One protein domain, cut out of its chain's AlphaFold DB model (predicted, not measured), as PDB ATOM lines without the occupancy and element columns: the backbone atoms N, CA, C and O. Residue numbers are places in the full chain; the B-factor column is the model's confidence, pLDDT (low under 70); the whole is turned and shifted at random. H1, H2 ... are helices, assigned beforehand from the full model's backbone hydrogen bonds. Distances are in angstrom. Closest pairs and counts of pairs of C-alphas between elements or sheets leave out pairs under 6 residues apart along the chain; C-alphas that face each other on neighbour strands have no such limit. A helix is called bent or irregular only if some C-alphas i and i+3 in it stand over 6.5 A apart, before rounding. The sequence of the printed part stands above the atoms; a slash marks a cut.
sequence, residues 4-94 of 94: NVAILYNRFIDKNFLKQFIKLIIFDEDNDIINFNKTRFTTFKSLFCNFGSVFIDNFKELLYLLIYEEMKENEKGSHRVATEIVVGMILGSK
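AT A GLANCE: This is residues 4 to 94 of the 94 residues of the protein "Hypothetical protein" of Rotaria sp. Silwood1 (UniProt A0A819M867). The bent helix H3 folds back on itself as two arms, H3a and H3b, and H4 returns from the far end of H3b to pack across H3a, so that the three surround a gap between the arms. H1 and H2 meet at a corner on one side of this, where H2 reaches the beginning of H4 and the end of H1 only just meets H3b. The printed part has 91 residues with four named helices, in the order H1, H2, H3, H4, and no named strand; the class is all helix. It is compact, with a radius of gyration of the C-alphas of 12.6 A, and spans 36 by 24 by 22 A.

IN THESE COORDINATES: Find C-alpha 4 at (148.261, 140.127, 141.733), where H1 begins; it runs from residue 4 to 13, 14.4 A. After Asp 14 comes H2, residues 15 to 27, 18.3 A. Look next at C-alpha 38, at (171.035, 143.320, 146.350), for H3, residues 38 to 67. By its hydrogen bonds it was assigned as one helix, but it is bent: C-alphas 50 and 53 are 9.5 A apart. Its arms are H3a, residues 38 to 50, 18.4 A, and H3b, residues 53 to 67, 20.4 A. H3b is irregular, with C-alphas 54 and 57 at 7.5 A. H4, residues 78 to 92, covers 20.7 A and ends at C-alpha 92, (161.358, 140.100, 155.733).

HOW THE PARTS SIT: Start at H1, which only just touches H2, only at the corner, about perpendicular at 88 degrees; their closest C-alphas are Phe 12 and Leu 18, 5.9 A. H1 also only just touches H3b, with 3 pairs of C-alphas within 8 A, the closest Ile 13 and Phe 55 at 6.4 A. H2 touches H4 with residues 22 to 26 alone, closest at the C-alphas of Ile 26 and Ser 78, 6.5 A, at a steep tilt of 60 degrees, opposite ways. H3a touches H4 with 26 pairs of C-alphas within 8 A; the closest, Lys 45 and Gly 88, are 3.8 A apart, at a steep tilt of 43 degrees, the same way. H3b and H4 form a helical hairpin at a shallow tilt of 22 degrees; their closest C-alphas are Leu 66 and Ser 78, 5.2 A. H1 and H4 are apart. In H1, H2, H3a and H4 every O i to N i+4 pair is within hydrogen-bond range; in H3b 9 of 11 are.

THE WHOLE: The C-alphas farthest apart, Ala 6 and Asp 32, are 37.9 A apart. The printed part has no cut and no long link. Confidence is low, under 70, in residues 29 to 33 and 72 to 76; the mean pLDDT of the printed part is 87.3.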
ATOM      1  N   ASN A   4     146.808 140.186 141.909       88.25
ATOM      2  CA  ASN A   4     148.261 140.127 141.733       88.25
ATOM      3  C   ASN A   4     148.978 139.401 142.886       88.25
ATOM      4  O   ASN A   4     149.919 138.641 142.658       88.25
ATOM      5  N   VAL A   5     148.521 139.600 144.123       89.06
ATOM      6  CA  VAL A   5     149.086 138.953 145.312       89.06
ATOM      7  C   VAL A   5     148.756 137.453 145.304       89.06
ATOM      8  O   VAL A   5     149.618 136.639 145.631       89.06
ATOM      9  N   ALA A   6     147.556 137.067 144.854       91.69
ATOM     10  CA  ALA A   6     147.161 135.666 144.705       91.69
ATOM     11  C   ALA A   6     147.969 134.934 143.616       91.69
ATOM     12  O   ALA A   6     148.376 133.791 143.820       91.69
ATOM     13  N   ILE A   7     148.261 135.592 142.488       93.62
ATOM     14  CA  ILE A   7     149.122 135.029 141.432       93.62
ATOM     15  C   ILE A   7     150.511 134.701 141.990       93.62
ATOM     16  O   ILE A   7     151.003 133.589 141.801       93.62
ATOM     17  N   LEU A   8     151.134 135.649 142.698       91.88
ATOM     18  CA  LEU A   8     152.452 135.439 143.298       91.88
ATOM     19  C   LEU A   8     152.417 134.334 144.353       91.88
ATOM     20  O   LEU A   8     153.279 133.460 144.346       91.88
ATOM     21  N   TYR A   9     151.389 134.316 145.199       93.31
ATOM     22  CA  TYR A   9     151.207 133.253 146.178       93.31
ATOM     23  C   TYR A   9     151.161 131.868 145.536       93.31
ATOM     24  O   TYR A   9     151.937 130.988 145.903       93.31
ATOM     25  N   ASN A  10     150.307 131.698 144.526       93.81
ATOM     26  CA  ASN A  10     150.136 130.426 143.829       93.81
ATOM     27  C   ASN A  10     151.419 129.965 143.123       93.81
ATOM     28  O   ASN A  10     151.650 128.768 142.993       93.81
ATOM     29  N   ARG A  11     152.273 130.897 142.680       92.75
ATOM     30  CA  ARG A  11     153.570 130.562 142.081       92.75
ATOM     31  C   ARG A  11     154.597 130.141 143.125       92.75
ATOM     32  O   ARG A  11     155.222 129.103 142.961       92.75
ATOM     33  N   PHE A  12     154.764 130.907 144.200       90.69
ATOM     34  CA  PHE A  12     155.788 130.627 145.214       90.69
ATOM     35  C   PHE A  12     155.422 129.481 146.170       90.69
ATOM     36  O   PHE A  12     156.307 128.917 146.818       90.69
ATOM     37  N   ILE A  13     154.145 129.085 146.230       92.31
ATOM     38  CA  ILE A  13     153.731 127.873 146.946       92.31
ATOM     39  C   ILE A  13     153.986 126.585 146.147       92.31
ATOM     40  O   ILE A  13     154.115 125.514 146.741       92.31
ATOM     41  N   ASP A  14     154.102 126.671 144.819       94.06
ATOM     42  CA  ASP A  14     154.459 125.536 143.973       94.06
ATOM     43  C   ASP A  14     155.965 125.248 144.074       94.06
ATOM     44  O   ASP A  14     156.816 126.001 143.587       94.06
ATOM     45  N   LYS A  15     156.301 124.110 144.689       91.56
ATOM     46  CA  LYS A  15     157.685 123.654 144.871       91.56
ATOM     47  C   LYS A  15     158.427 123.469 143.549       91.56
ATOM     48  O   LYS A  15     159.634 123.702 143.504       91.56
ATOM     49  N   ASN A  16     157.741 123.051 142.486       91.94
ATOM     50  CA  ASN A  16     158.375 122.834 141.189       91.94
ATOM     51  C   ASN A  16     158.757 124.164 140.554       91.94
ATOM     52  O   ASN A  16     159.900 124.327 140.123       91.94
ATOM     53  N   PHE A  17     157.835 125.130 140.559       94.00
ATOM     54  CA  PHE A  17     158.135 126.490 140.129       94.00
ATOM     55  C   PHE A  17     159.300 127.076 140.931       94.00
ATOM     56  O   PHE A  17     160.257 127.562 140.335       94.00
ATOM     57  N   LEU A  18     159.256 126.976 142.263       92.50
ATOM     58  CA  LEU A  18     160.298 127.513 143.133       92.50
ATOM     59  C   LEU A  18     161.676 126.905 142.820       92.50
ATOM     60  O   LEU A  18     162.644 127.644 142.658       92.50
ATOM     61  N   LYS A  19     161.768 125.578 142.665       91.31
ATOM     62  CA  LYS A  19     163.024 124.904 142.290       91.31
ATOM     63  C   LYS A  19     163.552 125.394 140.940       91.31
ATOM     64  O   LYS A  19     164.730 125.719 140.839       91.31
ATOM     65  N   GLN A  20     162.698 125.489 139.919       91.81
ATOM     66  CA  GLN A  20     163.106 125.957 138.587       91.81
ATOM     67  C   GLN A  20     163.520 127.434 138.587       91.81
ATOM     68  O   GLN A  20     164.511 127.802 137.960       91.81
ATOM     69  N   PHE A  21     162.802 128.277 139.331       92.31
ATOM     70  CA  PHE A  21     163.127 129.692 139.491       92.31
ATOM     71  C   PHE A  21     164.514 129.887 140.112       92.31
ATOM     72  O   PHE A  21     165.304 130.691 139.627       92.31
ATOM     73  N   ILE A  22     164.846 129.108 141.143       91.44
ATOM     74  CA  ILE A  22     166.169 129.164 141.766       91.44
ATOM     75  C   ILE A  22     167.266 128.635 140.847       91.44
ATOM     76  O   ILE A  22     168.319 129.263 140.756       91.44
ATOM     77  N   LYS A  23     167.025 127.534 140.127       88.75
ATOM     78  CA  LYS A  23     167.977 127.034 139.126       88.75
ATOM     79  C   LYS A  23     168.316 128.101 138.088       88.75
ATOM     80  O   LYS A  23     169.486 128.290 137.776       88.75
ATOM     81  N   LEU A  24     167.310 128.835 137.611       88.56
ATOM     82  CA  LEU A  24     167.511 129.942 136.681       88.56
ATOM     83  C   LEU A  24     168.399 131.043 137.283       88.56
ATOM     84  O   LEU A  24     169.307 131.523 136.618       88.56
ATOM     85  N   ILE A  25     168.172 131.411 138.548       88.75
ATOM     86  CA  ILE A  25     168.976 132.425 139.249       88.75
ATOM     87  C   ILE A  25     170.448 132.008 139.378       88.75
ATOM     88  O   ILE A  25     171.329 132.864 139.281       88.75
ATOM     89  N   ILE A  26     170.705 130.722 139.631       86.50
ATOM     90  CA  ILE A  26     172.062 130.162 139.722       86.50
ATOM     91  C   ILE A  26     172.725 130.133 138.341       86.50
ATOM     92  O   ILE A  26     173.906 130.428 138.227       86.50
ATOM     93  N   PHE A  27     171.971 129.792 137.293       80.25
ATOM     94  CA  PHE A  27     172.489 129.689 135.928       80.25
ATOM     95  C   PHE A  27     172.860 131.042 135.306       80.25
ATOM     96  O   PHE A  27     173.797 131.113 134.520       80.25
ATOM     97  N   ASP A  28     172.144 132.108 135.664       72.06
ATOM     98  CA  ASP A  28     172.355 133.493 135.210       72.06
ATOM     99  C   ASP A  28     173.626 134.145 135.814       72.06
ATOM    100  O   ASP A  28     173.645 135.331 136.139       72.06
ATOM    101  N   GLU A  29     174.678 133.360 136.060       68.75
ATOM    102  CA  GLU A  29     175.965 133.821 136.580       68.75
ATOM    103  C   GLU A  29     177.060 133.636 135.526       68.75
ATOM    104  O   GLU A  29     177.485 132.520 135.227       68.75
ATOM    105  N   ASP A  30     177.541 134.756 134.980       59.88
ATOM    106  CA  ASP A  30     178.730 134.777 134.130       59.88
ATOM    107  C   ASP A  30     179.974 134.399 134.953       59.88
ATOM    108  O   ASP A  30     180.226 134.926 136.039       59.88
ATOM    109  N   ASN A  31     180.743 133.463 134.398       58.16
ATOM    110  CA  ASN A  31     181.669 132.532 135.055       58.16
ATOM    111  C   ASN A  31     182.807 133.078 135.948       58.16
ATOM    112  O   ASN A  31     183.559 132.254 136.472       58.16
ATOM    113  N   ASP A  32     182.944 134.384 136.187       61.28
ATOM    114  CA  ASP A  32     184.176 134.925 136.784       61.28
ATOM    115  C   ASP A  32     184.012 135.654 138.127       61.28
ATOM    116  O   ASP A  32     184.981 135.721 138.886       61.28
ATOM    117  N   ILE A  33     182.826 136.170 138.492       68.44
ATOM    118  CA  ILE A  33     182.638 136.852 139.792       68.44
ATOM    119  C   ILE A  33     181.244 136.594 140.384       68.44
ATOM    120  O   ILE A  33     180.250 137.218 140.015       68.44
ATOM    121  N   ILE A  34     181.197 135.733 141.403       75.69
ATOM    122  CA  ILE A  34     179.980 135.400 142.153       75.69
ATOM    123  C   ILE A  34     179.822 136.390 143.314       75.69
ATOM    124  O   ILE A  34     180.404 136.214 144.383       75.69
ATOM    125  N   ASN A  35     179.027 137.444 143.113       85.56
ATOM    126  CA  ASN A  35     178.743 138.455 144.137       85.56
ATOM    127  C   ASN A  35     177.307 138.369 144.651       85.56
ATOM    128  O   ASN A  35     176.368 138.164 143.875       85.56
ATOM    129  N   PHE A  36     177.137 138.619 145.953       89.44
ATOM    130  CA  PHE A  36     175.828 138.809 146.582       89.44
ATOM    131  C   PHE A  36     175.039 139.915 145.871       89.44
ATOM    132  O   PHE A  36     175.507 141.048 145.729       89.44
ATOM    133  N   ASN A  37     173.820 139.602 145.443       90.69
ATOM    134  CA  ASN A  37     172.997 140.487 144.640       90.69
ATOM    135  C   ASN A  37     171.900 141.158 145.482       90.69
ATOM    136  O   ASN A  37     170.955 140.527 145.968       90.69
ATOM    137  N   LYS A  38     171.991 142.491 145.597       93.06
ATOM    138  CA  LYS A  38     171.035 143.320 146.350       93.06
ATOM    139  C   LYS A  38     169.589 143.156 145.872       93.06
ATOM    140  O   LYS A  38     168.667 143.101 146.688       93.06
ATOM    141  N   THR A  39     169.385 143.088 144.562       92.94
ATOM    142  CA  THR A  39     168.056 142.949 143.962       92.94
ATOM    143  C   THR A  39     167.458 141.589 144.302       92.94
ATOM    144  O   THR A  39     166.306 141.529 144.726       92.94
ATOM    145  N   ARG A  40     168.254 140.511 144.221       92.50
ATOM    146  CA  ARG A  40     167.803 139.141 144.522       92.50
ATOM    147  C   ARG A  40     167.342 139.003 145.976       92.50
ATOM    148  O   ARG A  40     166.197 138.614 146.203       92.50
ATOM    149  N   PHE A  41     168.140 139.424 146.965       94.12
ATOM    150  CA  PHE A  41     167.678 139.347 148.361       94.12
ATOM    151  C   PHE A  41     166.475 140.266 148.634       94.12
ATOM    152  O   PHE A  41     165.614 139.915 149.436       94.12
ATOM    153  N   THR A  42     166.386 141.437 147.984       96.12
ATOM    154  CA  THR A  42     165.254 142.365 148.181       96.12
ATOM    155  C   THR A  42     163.941 141.763 147.671       96.12
ATOM    156  O   THR A  42     162.890 141.990 148.281       96.12
ATOM    157  N   THR A  43     163.993 140.943 146.617       94.50
ATOM    158  CA  THR A  43     162.854 140.138 146.151       94.50
ATOM    159  C   THR A  43     162.395 139.169 147.237       94.50
ATOM    160  O   THR A  43     161.221 139.185 147.607       94.50
ATOM    161  N   PHE A  44     163.312 138.386 147.817       95.38
ATOM    162  CA  PHE A  44     162.968 137.464 148.904       95.38
ATOM    163  C   PHE A  44     162.479 138.206 150.153       95.38
ATOM    164  O   PHE A  44     161.463 137.825 150.723       95.38
ATOM    165  N   LYS A  45     163.109 139.324 150.529       96.25
ATOM    166  CA  LYS A  45     162.632 140.186 151.619       96.25
ATOM    167  C   LYS A  45     161.180 140.608 151.405       96.25
ATOM    168  O   LYS A  45     160.361 140.458 152.304       96.25
ATOM    169  N   SER A  46     160.860 141.118 150.217       94.56
ATOM    170  CA  SER A  46     159.499 141.545 149.879       94.56
ATOM    171  C   SER A  46     158.512 140.380 149.937       94.56
ATOM    172  O   SER A  46     157.401 140.552 150.431       94.56
ATOM    173  N   LEU A  47     158.920 139.190 149.487       94.19
ATOM    174  CA  LEU A  47     158.110 137.980 149.582       94.19
ATOM    175  C   LEU A  47     157.766 137.666 151.049       94.19
ATOM    176  O   LEU A  47     156.591 137.565 151.399       94.19
ATOM    177  N   PHE A  48     158.761 137.598 151.932       94.44
ATOM    178  CA  PHE A  48     158.528 137.275 153.344       94.44
ATOM    179  C   PHE A  48     157.796 138.389 154.111       94.44
ATOM    180  O   PHE A  48     156.968 138.067 154.955       94.44
ATOM    181  N   CYS A  49     157.970 139.670 153.758       93.94
ATOM    182  CA  CYS A  49     157.166 140.760 154.333       93.94
ATOM    183  C   CYS A  49     155.669 140.649 154.001       93.94
ATOM    184  O   CYS A  49     154.832 141.026 154.812       93.94
ATOM    185  N   ASN A  50     155.321 140.191 152.793       92.31
ATOM    186  CA  ASN A  50     153.926 140.177 152.333       92.31
ATOM    187  C   ASN A  50     153.200 138.866 152.649       92.31
ATOM    188  O   ASN A  50     151.996 138.875 152.892       92.31
ATOM    189  N   PHE A  51     153.912 137.741 152.616       91.88
ATOM    190  CA  PHE A  51     153.320 136.408 152.770       91.88
ATOM    191  C   PHE A  51     153.721 135.711 154.075       91.88
ATOM    192  O   PHE A  51     153.177 134.655 154.401       91.88
ATOM    193  N   GLY A  52     154.643 136.297 154.844       87.12
ATOM    194  CA  GLY A  52     155.040 135.806 156.156       87.12
ATOM    195  C   GLY A  52     155.591 134.382 156.121       87.12
ATOM    196  O   GLY A  52     156.361 133.998 155.239       87.12
ATOM    197  N   SER A  53     155.184 133.584 157.105       89.69
ATOM    198  CA  SER A  53     155.701 132.236 157.330       89.69
ATOM    199  C   SER A  53     155.176 131.172 156.364       89.69
ATOM    200  O   SER A  53     155.661 130.043 156.404       89.69
ATOM    201  N   VAL A  54     154.217 131.495 155.487       91.44
ATOM    202  CA  VAL A  54     153.516 130.490 154.665       91.44
ATOM    203  C   VAL A  54     154.461 129.725 153.735       91.44
ATOM    204  O   VAL A  54     154.235 128.552 153.450       91.44
ATOM    205  N   PHE A  55     155.556 130.350 153.294       91.12
ATOM    206  CA  PHE A  55     156.527 129.697 152.414       91.12
ATOM    207  C   PHE A  55     157.707 129.050 153.147       91.12
ATOM    208  O   PHE A  55     158.564 128.469 152.484       91.12
ATOM    209  N   ILE A  56     157.784 129.122 154.483       90.81
ATOM    210  CA  ILE A  56     158.959 128.645 155.233       90.81
ATOM    211  C   ILE A  56     159.267 127.180 154.924       90.81
ATOM    212  O   ILE A  56     160.422 126.866 154.657       90.81
ATOM    213  N   ASP A  57     158.268 126.298 154.890       90.62
ATOM    214  CA  ASP A  57     158.507 124.870 154.637       90.62
ATOM    215  C   ASP A  57     159.035 124.605 153.221       90.62
ATOM    216  O   ASP A  57     159.946 123.793 153.032       90.62
ATOM    217  N   ASN A  58     158.529 125.340 152.228       90.62
ATOM    218  CA  ASN A  58     159.006 125.254 150.847       90.62
ATOM    219  C   ASN A  58     160.449 125.756 150.717       90.62
ATOM    220  O   ASN A  58     161.278 125.114 150.072       90.62
ATOM    221  N   PHE A  59     160.761 126.891 151.349       93.38
ATOM    222  CA  PHE A  59     162.109 127.451 151.339       93.38
ATOM    223  C   PHE A  59     163.083 126.644 152.193       93.38
ATOM    224  O   PHE A  59     164.255 126.582 151.850       93.38
ATOM    225  N   LYS A  60     162.629 125.975 153.255       92.62
ATOM    226  CA  LYS A  60     163.463 125.082 154.061       92.62
ATOM    227  C   LYS A  60     163.994 123.939 153.206       92.62
ATOM    228  O   LYS A  60     165.204 123.765 153.142       92.62
ATOM    229  N   GLU A  61     163.117 123.204 152.519       91.25
ATOM    230  CA  GLU A  61     163.525 122.123 151.607       91.25
ATOM    231  C   GLU A  61     164.514 122.631 150.548       91.25
ATOM    232  O   GLU A  61     165.561 122.030 150.323       91.25
ATOM    233  N   LEU A  62     164.216 123.781 149.943       91.81
ATOM    234  CA  LEU A  62     165.081 124.416 148.956       91.81
ATOM    235  C   LEU A  62     166.459 124.793 149.526       91.81
ATOM    236  O   LEU A  62     167.470 124.544 148.881       91.81
ATOM    237  N   LEU A  63     166.512 125.379 150.723       94.06
ATOM    238  CA  LEU A  63     167.758 125.772 151.376       94.06
ATOM    239  C   LEU A  63     168.632 124.562 151.698       94.06
ATOM    240  O   LEU A  63     169.838 124.646 151.504       94.06
ATOM    241  N   TYR A  64     168.045 123.437 152.121       92.31
ATOM    242  CA  TYR A  64     168.790 122.183 152.268       92.31
ATOM    243  C   TYR A  64     169.457 121.789 150.944       92.31
ATOM    244  O   TYR A  64     170.668 121.595 150.909       92.31
ATOM    245  N   LEU A  65     168.704 121.776 149.841       89.81
ATOM    246  CA  LEU A  65     169.244 121.428 148.521       89.81
ATOM    247  C   LEU A  65     170.366 122.372 148.060       89.81
ATOM    248  O   LEU A  65     171.300 121.932 147.394       89.81
ATOM    249  N   LEU A  66     170.276 123.663 148.397       90.62
ATOM    250  CA  LEU A  66     171.288 124.662 148.045       90.62
ATOM    251  C   LEU A  66     172.542 124.577 148.920       90.62
ATOM    252  O   LEU A  66     173.643 124.725 148.408       90.62
ATOM    253  N   ILE A  67     172.389 124.364 150.229       88.44
ATOM    254  CA  ILE A  67     173.507 124.324 151.184       88.44
ATOM    255  C   ILE A  67     174.337 123.053 151.000       88.44
ATOM    256  O   ILE A  67     175.562 123.116 151.030       88.44
ATOM    257  N   TYR A  68     173.675 121.915 150.783       86.56
ATOM    258  CA  TYR A  68     174.338 120.627 150.562       86.56
ATOM    259  C   TYR A  68     174.726 120.388 149.094       86.56
ATOM    260  O   TYR A  68     175.163 119.292 148.760       86.56
ATOM    261  N   GLU A  69     174.557 121.392 148.223       75.94
ATOM    262  CA  GLU A  69     174.916 121.343 146.795       75.94
ATOM    263  C   GLU A  69     174.300 120.147 146.041       75.94
ATOM    264  O   GLU A  69     174.785 119.696 145.007       75.94
ATOM    265  N   GLU A  70     173.156 119.648 146.514       75.19
ATOM    266  CA  GLU A  70     172.470 118.500 145.911       75.19
ATOM    267  C   GLU A  70     171.810 118.855 144.566       75.19
ATOM    268  O   GLU A  70     171.385 117.979 143.804       75.19
ATOM    269  N   MET A  71     171.755 120.147 144.228       72.12
ATOM    270  CA  MET A  71     171.416 120.628 142.891       72.12
ATOM    271  C   MET A  71     172.631 120.509 141.958       72.12
ATOM    272  O   MET A  71     173.287 121.497 141.643       72.12
ATOM    273  N   LYS A  72     172.883 119.281 141.482       60.69
ATOM    274  CA  LYS A  72     174.030 118.828 140.659       60.69
ATOM    275  C   LYS A  72     174.360 119.620 139.374       60.69
ATOM    276  O   LYS A  72     175.273 119.231 138.656       60.69
ATOM    277  N   GLU A  73     173.612 120.666 139.031       59.19
ATOM    278  CA  GLU A  73     173.709 121.354 137.733       59.19
ATOM    279  C   GLU A  73     174.522 122.661 137.758       59.19
ATOM    280  O   GLU A  73     174.811 123.174 136.686       59.19
ATOM    281  N   ASN A  74     174.928 123.184 138.922       58.28
ATOM    282  CA  ASN A  74     175.925 124.260 139.054       58.28
ATOM    283  C   ASN A  74     176.210 124.504 140.546       58.28
ATOM    284  O   ASN A  74     175.440 125.179 141.229       58.28
ATOM    285  N   GLU A  75     177.309 123.954 141.062       62.59
ATOM    286  CA  GLU A  75     177.740 124.171 142.458       62.59
ATOM    287  C   GLU A  75     178.079 125.653 142.706       62.59
ATOM    288  O   GLU A  75     177.771 126.228 143.753       62.59
ATOM    289  N   LYS A  76     178.623 126.313 141.675       66.75
ATOM    290  CA  LYS A  76     178.962 127.737 141.666       66.75
ATOM    291  C   LYS A  76     177.696 128.595 141.790       66.75
ATOM    292  O   LYS A  76     176.865 128.612 140.892       66.75
ATOM    293  N   GLY A  77     177.557 129.290 142.921       79.56
ATOM    294  CA  GLY A  77     176.476 130.252 143.178       79.56
ATOM    295  C   GLY A  77     175.385 129.754 144.132       79.56
ATOM    296  O   GLY A  77     174.624 130.569 144.662       79.56
ATOM    297  N   SER A  78     175.348 128.452 144.438       88.12
ATOM    298  CA  SER A  78     174.337 127.816 145.301       88.12
ATOM    299  C   SER A  78     174.296 128.414 146.720       88.12
ATOM    300  O   SER A  78     173.253 128.909 147.159       88.12
ATOM    301  N   HIS A  79     175.440 128.483 147.414       88.88
ATOM    302  CA  HIS A  79     175.556 129.070 148.758       88.88
ATOM    303  C   HIS A  79     175.258 130.563 148.771       88.88
ATOM    304  O   HIS A  79     174.685 131.083 149.733       88.88
ATOM    305  N   ARG A  80     175.609 131.273 147.697       90.00
ATOM    306  CA  ARG A  80     175.299 132.695 147.568       90.00
ATOM    307  C   ARG A  80     173.790 132.904 147.446       90.00
ATOM    308  O   ARG A  80     173.243 133.714 148.189       90.00
ATOM    309  N   VAL A  81     173.103 132.147 146.586       92.38
ATOM    310  CA  VAL A  81     171.635 132.206 146.485       92.38
ATOM    311  C   VAL A  81     170.979 131.804 147.805       92.38
ATOM    312  O   VAL A  81     170.061 132.487 148.257       92.38
ATOM    313  N   ALA A  82     171.481 130.767 148.481       93.88
ATOM    314  CA  ALA A  82     171.016 130.410 149.822       93.88
ATOM    315  C   ALA A  82     171.168 131.583 150.805       93.88
ATOM    316  O   ALA A  82     170.241 131.892 151.553       93.88
ATOM    317  N   THR A  83     172.298 132.293 150.757       94.38
ATOM    318  CA  THR A  83     172.556 133.477 151.589       94.38
ATOM    319  C   THR A  83     171.574 134.608 151.277       94.38
ATOM    320  O   THR A  83     171.003 135.195 152.191       94.38
ATOM    321  N   GLU A  84     171.324 134.902 150.000       95.56
ATOM    322  CA  GLU A  84     170.347 135.912 149.565       95.56
ATOM    323  C   GLU A  84     168.930 135.590 150.054       95.56
ATOM    324  O   GLU A  84     168.222 136.479 150.536       95.56
ATOM    325  N   ILE A  85     168.532 134.318 149.987       95.69
ATOM    326  CA  ILE A  85     167.248 133.840 150.502       95.69
ATOM    327  C   ILE A  85     167.177 134.027 152.019       95.69
ATOM    328  O   ILE A  85     166.229 134.642 152.503       95.69
ATOM    329  N   VAL A  86     168.171 133.543 152.773       95.75
ATOM    330  CA  VAL A  86     168.186 133.615 154.246       95.75
ATOM    331  C   VAL A  86     168.180 135.065 154.730       95.75
ATOM    332  O   VAL A  86     167.413 135.413 155.627       95.75
ATOM    333  N   VAL A  87     168.975 135.942 154.112       96.25
ATOM    334  CA  VAL A  87     168.961 137.380 154.423       96.25
ATOM    335  C   VAL A  87     167.583 137.980 154.134       96.25
ATOM    336  O   VAL A  87     167.062 138.743 154.950       96.25
ATOM    337  N   GLY A  88     166.966 137.613 153.008       96.00
ATOM    338  CA  GLY A  88     165.600 138.008 152.673       96.00
ATOM    339  C   GLY A  88     164.579 137.542 153.714       96.00
ATOM    340  O   GLY A  88     163.766 138.345 154.160       96.00
ATOM    341  N   MET A  89     164.662 136.289 154.161       95.19
ATOM    342  CA  MET A  89     163.806 135.725 155.210       95.19
ATOM    343  C   MET A  89     163.929 136.498 156.523       95.19
ATOM    344  O   MET A  89     162.927 136.970 157.056       95.19
ATOM    345  N   ILE A  90     165.156 136.683 157.020       94.50
ATOM    346  CA  ILE A  90     165.418 137.372 158.291       94.50
ATOM    347  C   ILE A  90     164.903 138.811 158.227       94.50
ATOM    348  O   ILE A  90     164.151 139.249 159.095       94.50
ATOM    349  N   LEU A  91     165.261 139.559 157.181       94.56
ATOM    350  CA  LEU A  91     164.863 140.963 157.056       94.56
ATOM    351  C   LEU A  91     163.391 141.150 156.677       94.56
ATOM    352  O   LEU A  91     162.866 142.247 156.875       94.56
ATOM    353  N   GLY A  92     162.767 140.123 156.100       93.56
ATOM    354  CA  GLY A  92     161.358 140.100 155.733       93.56
ATOM    355  C   GLY A  92     160.430 139.723 156.887       93.56
ATOM    356  O   GLY A  92     159.251 140.038 156.830       93.56
ATOM    357  N   SER A  93     160.971 139.102 157.939       86.81
ATOM    358  CA  SER A  93     160.239 138.683 159.146       86.81
ATOM    359  C   SER A  93     159.993 139.789 160.184       86.81
ATOM    360  O   SER A  93     159.525 139.497 161.282       86.81
ATOM    361  N   LYS A  94     160.356 141.033 159.855       74.06
ATOM    362  CA  LYS A  94     160.140 142.205 160.712       74.06
ATOM    363  C   LYS A  94     158.669 142.568 160.855       74.06
ATOM    364  O   LYS A  94     157.929 142.399 159.863       74.06
TER     365      LYS A  94